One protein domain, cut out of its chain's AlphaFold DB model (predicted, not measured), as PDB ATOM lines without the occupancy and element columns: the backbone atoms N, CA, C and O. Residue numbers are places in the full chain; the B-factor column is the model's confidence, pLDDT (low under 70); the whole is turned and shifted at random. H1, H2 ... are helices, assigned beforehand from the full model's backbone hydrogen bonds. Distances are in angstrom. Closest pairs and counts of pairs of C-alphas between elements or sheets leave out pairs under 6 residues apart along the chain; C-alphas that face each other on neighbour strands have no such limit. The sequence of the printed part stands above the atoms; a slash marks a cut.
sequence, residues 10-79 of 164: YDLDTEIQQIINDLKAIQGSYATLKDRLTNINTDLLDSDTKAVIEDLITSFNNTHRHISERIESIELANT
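Overview. This is residues 10 to 79 of the 164 residues of an uncharacterized protein of Parageobacillus galactosidasius (UniProt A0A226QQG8). Four helices make an open frame: H3 and short H2 form its base, and residues 10 to 22, with most of H1, and 71 to 79, with most of H4, stick out as two arms. The printed part has 70 residues, helices H1 to H4 in chain order, no named strand: all helix. It is loose, radius of gyration of the C-alphas 15.4 A, spanning 42 by 36 by 20 A.

Arrangement. Start at H3, residues 47 to 63. H2, residues 33 to 38, is close but not clearly touching it; look at their closest C-alphas, Thr 38 and Ile 57, 5.6 A apart. H4, residues 67 to 78, is likewise close but not clearly touching H3, about perpendicular at 81 degrees; closest C-alphas Leu 56 and Ile 67, 7.3 A. H1, residues 14 to 27, touches H2 only at the corner; closest C-alphas Gln 27 and Leu 33, 4.7 A. In these four helices every O i to N i+4 pair is within hydrogen-bond range.

Along the chain. Find C-alpha 47 at (-56.230, -36.308, 17.971); H3 runs 24.1 A from there. H1 begins at (-33.249, -19.115, 43.252) and runs 19.8 A.

Size, cuts and confidence. The printed part has no cut and no long link. Residues 73 and 76 to 79 have pLDDT under 70.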
ATOM      1  N   TYR A  10     -25.669 -22.982  41.865       89.06
ATOM      2  CA  TYR A  10     -25.939 -22.326  43.143       89.06
ATOM      3  C   TYR A  10     -25.493 -20.858  43.196       89.06
ATOM      4  O   TYR A  10     -25.880 -20.158  44.127       89.06
ATOM      5  N   ASP A  11     -24.696 -20.398  42.224       91.06
ATOM      6  CA  ASP A  11     -24.303 -18.990  42.093       91.06
ATOM      7  C   ASP A  11     -25.417 -18.142  41.446       91.06
ATOM      8  O   ASP A  11     -25.290 -16.923  41.362       91.06
ATOM      9  N   LEU A  12     -26.490 -18.774  40.952       91.44
ATOM     10  CA  LEU A  12     -27.623 -18.109  40.299       91.44
ATOM     11  C   LEU A  12     -28.727 -17.768  41.305       91.44
ATOM     12  O   LEU A  12     -28.853 -18.417  42.341       91.44
ATOM     13  N   ASP A  13     -29.591 -16.812  40.974       96.00
ATOM     14  CA  ASP A  13     -30.802 -16.550  41.756       96.00
ATOM     15  C   ASP A  13     -31.713 -17.781  41.836       96.00
ATOM     16  O   ASP A  13     -31.808 -18.576  40.896       96.00
ATOM     17  N   THR A  14     -32.418 -17.933  42.960       94.75
ATOM     18  CA  THR A  14     -33.249 -19.115  43.252       94.75
ATOM     19  C   THR A  14     -34.287 -19.395  42.162       94.75
ATOM     20  O   THR A  14     -34.519 -20.554  41.828       94.75
ATOM     21  N   GLU A  15     -34.865 -18.357  41.559       95.56
ATOM     22  CA  GLU A  15     -35.821 -18.496  40.452       95.56
ATOM     23  C   GLU A  15     -35.174 -19.136  39.215       95.56
ATOM     24  O   GLU A  15     -35.731 -20.054  38.615       95.56
ATOM     25  N   ILE A  16     -33.950 -18.726  38.876       94.12
ATOM     26  CA  ILE A  16     -33.196 -19.286  37.749       94.12
ATOM     27  C   ILE A  16     -32.761 -20.720  38.049       94.12
ATOM     28  O   ILE A  16     -32.815 -21.589  37.173       94.12
ATOM     29  N   GLN A  17     -32.373 -20.997  39.295       93.56
ATOM     30  CA  GLN A  17     -32.083 -22.362  39.727       93.56
ATOM     31  C   GLN A  17     -33.296 -23.274  39.549       93.56
ATOM     32  O   GLN A  17     -33.152 -24.388  39.040       93.56
ATOM     33  N   GLN A  18     -34.481 -22.794  39.936       96.50
ATOM     34  CA  GLN A  18     -35.724 -23.543  39.802       96.50
ATOM     35  C   GLN A  18     -36.032 -23.840  38.334       96.50
ATOM     36  O   GLN A  18     -36.213 -25.004  37.988       96.50
ATOM     37  N   ILE A  19     -35.960 -22.835  37.455       96.12
ATOM     38  CA  ILE A  19     -36.180 -23.017  36.012       96.12
ATOM     39  C   ILE A  19     -35.225 -24.073  35.439       96.12
ATOM     40  O   ILE A  19     -35.648 -24.979  34.725       96.12
ATOM     41  N   ILE A  20     -33.932 -24.010  35.769       94.00
ATOM     42  CA  ILE A  20     -32.950 -24.988  35.277       94.00
ATOM     43  C   ILE A  20     -33.275 -26.401  35.779       94.00
ATOM     44  O   ILE A  20     -33.117 -27.372  35.035       94.00
ATOM     45  N   ASN A  21     -33.713 -26.538  37.027       93.88
ATOM     46  CA  ASN A  21     -34.083 -27.833  37.587       93.88
ATOM     47  C   ASN A  21     -35.370 -28.383  36.963       93.88
ATOM     48  O   ASN A  21     -35.414 -29.573  36.655       93.88
ATOM     49  N   ASP A  22     -36.359 -27.535  36.691       96.94
ATOM     50  CA  ASP A  22     -37.586 -27.923  35.995       96.94
ATOM     51  C   ASP A  22     -37.275 -28.408  34.575       96.94
ATOM     52  O   ASP A  22     -37.725 -29.477  34.163       96.94
ATOM     53  N   LEU A  23     -36.412 -27.696  33.845       93.94
ATOM     54  CA  LEU A  23     -35.963 -28.113  32.514       93.94
ATOM     55  C   LEU A  23     -35.211 -29.454  32.547       93.94
ATOM     56  O   LEU A  23     -35.413 -30.295  31.670       93.94
ATOM     57  N   LYS A  24     -34.385 -29.699  33.572       92.50
ATOM     58  CA  LYS A  24     -33.723 -31.001  33.773       92.50
ATOM     59  C   LYS A  24     -34.717 -32.112  34.103       92.50
ATOM     60  O   LYS A  24     -34.571 -33.225  33.601       92.50
ATOM     61  N   ALA A  25     -35.721 -31.824  34.927       95.38
ATOM     62  CA  ALA A  25     -36.779 -32.776  35.240       95.38
ATOM     63  C   ALA A  25     -37.570 -33.147  33.976       95.38
ATOM     64  O   ALA A  25     -37.815 -34.328  33.731       95.38
ATOM     65  N   ILE A  26     -37.886 -32.158  33.132       92.44
ATOM     66  CA  ILE A  26     -38.550 -32.357  31.837       92.44
ATOM     67  C   ILE A  26     -37.675 -33.184  30.883       92.44
ATOM     68  O   ILE A  26     -38.191 -34.100  30.244       92.44
ATOM     69  N   GLN A  27     -36.367 -32.902  30.795       92.88
ATOM     70  CA  GLN A  27     -35.420 -33.666  29.969       92.88
ATOM     71  C   GLN A  27     -35.459 -35.171  30.296       92.88
ATOM     72  O   GLN A  27     -35.400 -36.008  29.389       92.88
ATOM     73  N   GLY A  28     -35.590 -35.527  31.576       92.19
ATOM     74  CA  GLY A  28     -35.670 -36.915  32.021       92.19
ATOM     75  C   GLY A  28     -34.431 -37.720  31.618       92.19
ATOM     76  O   GLY A  28     -33.303 -37.318  31.884       92.19
ATOM     77  N   SER A  29     -34.635 -38.872  30.972       94.00
ATOM     78  CA  SER A  29     -33.557 -39.782  30.552       94.00
ATOM     79  C   SER A  29     -32.929 -39.452  29.192       94.00
ATOM     80  O   SER A  29     -32.065 -40.195  28.731       94.00
ATOM     81  N   TYR A  30     -33.380 -38.397  28.512       93.06
ATOM     82  CA  TYR A  30     -32.856 -38.025  27.197       93.06
ATOM     83  C   TYR A  30     -31.496 -37.331  27.329       93.06
ATOM     84  O   TYR A  30     -31.231 -36.650  28.321       93.06
ATOM     85  N   ALA A  31     -30.628 -37.476  26.322       93.81
ATOM     86  CA  ALA A  31     -29.280 -36.896  26.340       93.81
ATOM     87  C   ALA A  31     -29.307 -35.361  26.388       93.81
ATOM     88  O   ALA A  31     -28.499 -34.745  27.085       93.81
ATOM     89  N   THR A  32     -30.271 -34.751  25.699       91.06
ATOM     90  CA  THR A  32     -30.522 -33.311  25.745       91.06
ATOM     91  C   THR A  32     -32.014 -33.010  25.865       91.06
ATOM     92  O   THR A  32     -32.868 -33.824  25.505       91.06
ATOM     93  N   LEU A  33     -32.344 -31.803  26.338       87.31
ATOM     94  CA  LEU A  33     -33.724 -31.315  26.332       87.31
ATOM     95  C   LEU A  33     -34.290 -31.239  24.903       87.31
ATOM     96  O   LEU A  33     -35.463 -31.535  24.698       87.31
ATOM     97  N   LYS A  34     -33.448 -30.912  23.913       86.31
ATOM     98  CA  LYS A  34     -33.823 -30.946  22.494       86.31
ATOM     99  C   LYS A  34     -34.319 -32.338  22.105       86.31
ATOM    100  O   LYS A  34     -35.417 -32.442  21.575       86.31
ATOM    101  N   ASP A  35     -33.556 -33.384  22.427       87.94
ATOM    102  CA  ASP A  35     -33.926 -34.765  22.091       87.94
ATOM    103  C   ASP A  35     -35.248 -35.169  22.745       87.94
ATOM    104  O   ASP A  35     -36.063 -35.840  22.117       87.94
ATOM    105  N   ARG A  36     -35.498 -34.735  23.988       90.00
ATOM    106  CA  ARG A  36     -36.786 -34.968  24.650       90.00
ATOM    107  C   ARG A  36     -37.936 -34.302  23.896       90.00
ATOM    108  O   ARG A  36     -38.958 -34.941  23.668       90.00
ATOM    109  N   LEU A  37     -37.789 -33.022  23.561       85.62
ATOM    110  CA  LEU A  37     -38.856 -32.220  22.960       85.62
ATOM    111  C   LEU A  37     -39.147 -32.608  21.504       85.62
ATOM    112  O   LEU A  37     -40.271 -32.421  21.052       85.62
ATOM    113  N   THR A  38     -38.183 -33.189  20.783       84.00
ATOM    114  CA  THR A  38     -38.388 -33.680  19.409       84.00
ATOM    115  C   THR A  38     -38.832 -35.144  19.323       84.00
ATOM    116  O   THR A  38     -39.170 -35.600  18.237       84.00
ATOM    117  N   ASN A  39     -38.859 -35.878  20.442       86.56
ATOM    118  CA  ASN A  39     -39.274 -37.287  20.516       86.56
ATOM    119  C   ASN A  39     -40.397 -37.503  21.544       86.56
ATOM    120  O   ASN A  39     -40.426 -38.515  22.252       86.56
ATOM    121  N   ILE A  40     -41.304 -36.530  21.676       85.94
ATOM    122  CA  ILE A  40     -42.491 -36.668  22.523       85.94
ATOM    123  C   ILE A  40     -43.344 -37.809  21.962       85.94
ATOM    124  O   ILE A  40     -43.723 -37.787  20.796       85.94
ATOM    125  N   ASN A  41     -43.655 -38.804  22.796       85.25
ATOM    126  CA  ASN A  41     -44.604 -39.844  22.420       85.25
ATOM    127  C   ASN A  41     -46.013 -39.238  22.361       85.25
ATOM    128  O   ASN A  41     -46.557 -38.835  23.391       85.25
ATOM    129  N   THR A  42     -46.589 -39.183  21.163       86.38
ATOM    130  CA  THR A  42     -47.906 -38.594  20.913       86.38
ATOM    131  C   THR A  42     -49.051 -39.609  20.956       86.38
ATOM    132  O   THR A  42     -50.208 -39.217  20.853       86.38
ATOM    133  N   ASP A  43     -48.780 -40.904  21.148       87.56
ATOM    134  CA  ASP A  43     -49.781 -41.974  21.007       87.56
ATOM    135  C   ASP A  43     -50.885 -41.963  22.069       87.56
ATOM    136  O   ASP A  43     -51.954 -42.529  21.854       87.56
ATOM    137  N   LEU A  44     -50.632 -41.325  23.212       88.94
ATOM    138  CA  LEU A  44     -51.598 -41.190  24.306       88.94
ATOM    139  C   LEU A  44     -52.306 -39.829  24.321       88.94
ATOM    140  O   LEU A  44     -53.057 -39.546  25.252       88.94
ATOM    141  N   LEU A  45     -52.040 -38.981  23.328       91.62
ATOM    142  CA  LEU A  45     -52.664 -37.671  23.205       91.62
ATOM    143  C   LEU A  45     -53.960 -37.787  22.402       91.62
ATOM    144  O   LEU A  45     -54.109 -38.673  21.558       91.62
ATOM    145  N   ASP A  46     -54.903 -36.884  22.660       94.94
ATOM    146  CA  ASP A  46     -56.069 -36.731  21.794       94.94
ATOM    147  C   ASP A  46     -55.644 -36.320  20.372       94.94
ATOM    148  O   ASP A  46     -54.524 -35.850  20.152       94.94
ATOM    149  N   SER A  47     -56.534 -36.520  19.394       89.88
ATOM    150  CA  SER A  47     -56.230 -36.308  17.971       89.88
ATOM    151  C   SER A  47     -55.719 -34.906  17.671       89.88
ATOM    152  O   SER A  47     -54.803 -34.746  16.865       89.88
ATOM    153  N   ASP A  48     -56.296 -33.907  18.330       90.69
ATOM    154  CA  ASP A  48     -56.037 -32.506  18.034       90.69
ATOM    155  C   ASP A  48     -54.691 -32.106  18.637       90.69
ATOM    156  O   ASP A  48     -53.832 -31.554  17.947       90.69
ATOM    157  N   THR A  49     -54.443 -32.486  19.893       88.94
ATOM    158  CA  THR A  49     -53.145 -32.278  20.541       88.94
ATOM    159  C   THR A  49     -52.030 -33.035  19.817       88.94
ATOM    160  O   THR A  49     -50.947 -32.483  19.609       88.94
ATOM    161  N   LYS A  50     -52.280 -34.279  19.389       90.56
ATOM    162  CA  LYS A  50     -51.324 -35.077  18.608       90.56
ATOM    163  C   LYS A  50     -50.940 -34.365  17.313       90.56
ATOM    164  O   LYS A  50     -49.750 -34.182  17.068       90.56
ATOM    165  N   ALA A  51     -51.927 -33.914  16.537       88.50
ATOM    166  CA  ALA A  51     -51.692 -33.226  15.271       88.50
ATOM    167  C   ALA A  51     -50.867 -31.942  15.455       88.50
ATOM    168  O   ALA A  51     -49.929 -31.694  14.697       88.50
ATOM    169  N   VAL A  52     -51.167 -31.152  16.491       86.94
ATOM    170  CA  VAL A  52     -50.413 -29.929  16.799       86.94
ATOM    171  C   VAL A  52     -48.963 -30.249  17.159       86.94
ATOM    172  O   VAL A  52     -48.046 -29.619  16.636       86.94
ATOM    173  N   ILE A  53     -48.720 -31.231  18.031       88.25
ATOM    174  CA  ILE A  53     -47.351 -31.584  18.435       88.25
ATOM    175  C   ILE A  53     -46.550 -32.150  17.255       88.25
ATOM    176  O   ILE A  53     -45.383 -31.794  17.089       88.25
ATOM    177  N   GLU A  54     -47.161 -32.979  16.408       88.81
ATOM    178  CA  GLU A  54     -46.511 -33.523  15.211       88.81
ATOM    179  C   GLU A  54     -46.154 -32.434  14.190       88.81
ATOM    180  O   GLU A  54     -45.045 -32.466  13.644       88.81
ATOM    181  N   ASP A  55     -47.021 -31.436  13.976       88.25
ATOM    182  CA  ASP A  55     -46.703 -30.267  13.142       88.25
ATOM    183  C   ASP A  55     -45.508 -29.487  13.704       88.25
ATOM    184  O   ASP A  55     -44.559 -29.175  12.978       88.25
ATOM    185  N   LEU A  56     -45.502 -29.222  15.015       87.25
ATOM    186  CA  LEU A  56     -44.423 -28.487  15.674       87.25
ATOM    187  C   LEU A  56     -43.075 -29.217  15.561       87.25
ATOM    188  O   LEU A  56     -42.071 -28.588  15.214       87.25
ATOM    189  N   ILE A  57     -43.052 -30.532  15.806       86.19
ATOM    190  CA  ILE A  57     -41.847 -31.365  15.669       86.19
ATOM    191  C   ILE A  57     -41.372 -31.381  14.211       86.19
ATOM    192  O   ILE A  57     -40.193 -31.140  13.940       86.19
ATOM    193  N   THR A  58     -42.284 -31.628  13.268       87.06
ATOM    194  CA  THR A  58     -41.972 -31.688  11.831       87.06
ATOM    195  C   THR A  58     -41.405 -30.364  11.339       87.06
ATOM    196  O   THR A  58     -40.365 -30.323  10.679       87.06
ATOM    197  N   SER A  59     -42.051 -29.258  11.700       82.31
ATOM    198  CA  SER A  59     -41.613 -27.928  11.307       82.31
ATOM    199  C   SER A  59     -40.236 -27.581  11.874       82.31
ATOM    200  O   SER A  59     -39.386 -27.084  11.130       82.31
ATOM    201  N   PHE A  60     -39.975 -27.892  13.149       86.06
ATOM    202  CA  PHE A  60     -38.654 -27.694  13.743       86.06
ATOM    203  C   PHE A  60     -37.585 -28.527  13.027       86.06
ATOM    204  O   PHE A  60     -36.539 -27.994  12.676       86.06
ATOM    205  N   ASN A  61     -37.842 -29.804  12.741       84.94
ATOM    206  CA  ASN A  61     -36.872 -30.659  12.048       84.94
ATOM    207  C   ASN A  61     -36.568 -30.169  10.621       84.94
ATOM    208  O   ASN A  61     -35.423 -30.242  10.178       84.94
ATOM    209  N   ASN A  62     -37.565 -29.622   9.921       84.94
ATOM    210  CA  ASN A  62     -37.389 -29.103   8.563       84.94
ATOM    211  C   ASN A  62     -36.658 -27.753   8.527       84.94
ATOM    212  O   ASN A  62     -35.891 -27.488   7.605       84.94
ATOM    213  N   THR A  63     -36.902 -26.882   9.508       82.75
ATOM    214  CA  THR A  63     -36.447 -25.479   9.465       82.75
ATOM    215  C   THR A  63     -35.335 -25.152  10.453       82.75
ATOM    216  O   THR A  63     -34.681 -24.125  10.307       82.75
ATOM    217  N   HIS A  64     -35.118 -26.008  11.450       85.75
ATOM    218  CA  HIS A  64     -34.280 -25.764  12.627       85.75
ATOM    219  C   HIS A  64     -34.676 -24.510  13.421       85.75
ATOM    220  O   HIS A  64     -33.866 -24.000  14.192       85.75
ATOM    221  N   ARG A  65     -35.912 -24.022  13.244       81.44
ATOM    222  CA  ARG A  65     -36.448 -22.834  13.914       81.44
ATOM    223  C   ARG A  65     -37.491 -23.209  14.950       81.44
ATOM    224  O   ARG A  65     -38.367 -24.039  14.695       81.44
ATOM    225  N   HIS A  66     -37.419 -22.570  16.110       82.38
ATOM    226  CA  HIS A  66     -38.400 -22.741  17.176       82.38
ATOM    227  C   HIS A  66     -39.712 -22.009  16.855       82.38
ATOM    228  O   HIS A  66     -39.757 -21.095  16.031       82.38
ATOM    229  N   ILE A  67     -40.804 -22.400  17.524       80.81
ATOM    230  CA  ILE A  67     -42.125 -21.789  17.306       80.81
ATOM    231  C   ILE A  67     -42.122 -20.276  17.560       80.81
ATOM    232  O   ILE A  67     -42.795 -19.552  16.840       80.81
ATOM    233  N   SER A  68     -41.322 -19.787  18.511       76.50
ATOM    234  CA  SER A  68     -41.173 -18.354  18.790       76.50
ATOM    235  C   SER A  68     -40.617 -17.582  17.591       76.50
ATOM    236  O   SER A  68     -41.191 -16.575  17.203       76.50
ATOM    237  N   GLU A  69     -39.568 -18.096  16.944       76.81
ATOM    238  CA  GLU A  69     -38.960 -17.481  15.752       76.81
ATOM    239  C   GLU A  69     -39.907 -17.546  14.544       76.81
ATOM    240  O   GLU A  69     -39.911 -16.670  13.679       76.81
ATOM    241  N   ARG A  70     -40.738 -18.596  14.475       77.62
ATOM    242  CA  ARG A  70     -41.788 -18.723  13.454       77.62
ATOM    243  C   ARG A  70     -42.918 -17.723  13.678       77.62
ATOM    244  O   ARG A  70     -43.370 -17.136  12.703       77.62
ATOM    245  N   ILE A  71     -43.367 -17.531  14.920       78.12
ATOM    246  CA  ILE A  71     -44.388 -16.533  15.275       78.12
ATOM    247  C   ILE A  71     -43.869 -15.136  14.947       78.12
ATOM    248  O   ILE A  71     -44.546 -14.414  14.228       78.12
ATOM    249  N   GLU A  72     -42.640 -14.813  15.349       73.69
ATOM    250  CA  GLU A  72     -41.984 -13.550  14.999       73.69
ATOM    251  C   GLU A  72     -41.903 -13.365  13.476       73.69
ATOM    252  O   GLU A  72     -42.272 -12.322  12.954       73.69
ATOM    253  N   SER A  73     -41.530 -14.408  12.725       69.44
ATOM    254  CA  SER A  73     -41.508 -14.350  11.255       69.44
ATOM    255  C   SER A  73     -42.898 -14.147  10.640       69.44
ATOM    256  O   SER A  73     -43.016 -13.501   9.605       69.44
ATOM    257  N   ILE A  74     -43.953 -14.713  11.232       75.06
ATOM    258  CA  ILE A  74     -45.341 -14.529  10.780       75.06
ATOM    259  C   ILE A  74     -45.812 -13.108  11.093       75.06
ATOM    260  O   ILE A  74     -46.449 -12.478  10.254       75.06
ATOM    261  N   GLU A  75     -45.489 -12.590  12.274       70.81
ATOM    262  CA  GLU A  75     -45.771 -11.210  12.666       70.81
ATOM    263  C   GLU A  75     -45.049 -10.220  11.743       70.81
ATOM    264  O   GLU A  75     -45.687  -9.304  11.222       70.81
ATOM    265  N   LEU A  76     -43.773 -10.471  11.437       59.47
ATOM    266  CA  LEU A  76     -42.982  -9.681  10.492       59.47
ATOM    267  C   LEU A  76     -43.494  -9.802   9.049       59.47
ATOM    268  O   LEU A  76     -43.597  -8.802   8.346       59.47
ATOM    269  N   ALA A  77     -43.893 -10.996   8.603       60.56
ATOM    270  CA  ALA A  77     -44.507 -11.183   7.286       60.56
ATOM    271  C   ALA A  77     -45.872 -10.477   7.167       60.56
ATOM    272  O   ALA A  77     -46.269 -10.078   6.066       60.56
ATOM    273  N   ASN A  78     -46.576 -10.307   8.291       59.38
ATOM    274  CA  ASN A  78     -47.827  -9.559   8.381       59.38
ATOM    275  C   ASN A  78     -47.616  -8.040   8.498       59.38
ATOM    276  O   ASN A  78     -48.544  -7.283   8.212       59.38
ATOM    277  N   THR A  79     -46.420  -7.564   8.857       53.91
ATOM    278  CA  THR A  79     -46.039  -6.162   8.652       53.91
ATOM    279  C   THR A  79     -45.592  -5.969   7.204       53.91
ATOM    280  O   THR A  79     -44.591  -6.517   6.760       53.91
TER     281      THR A  79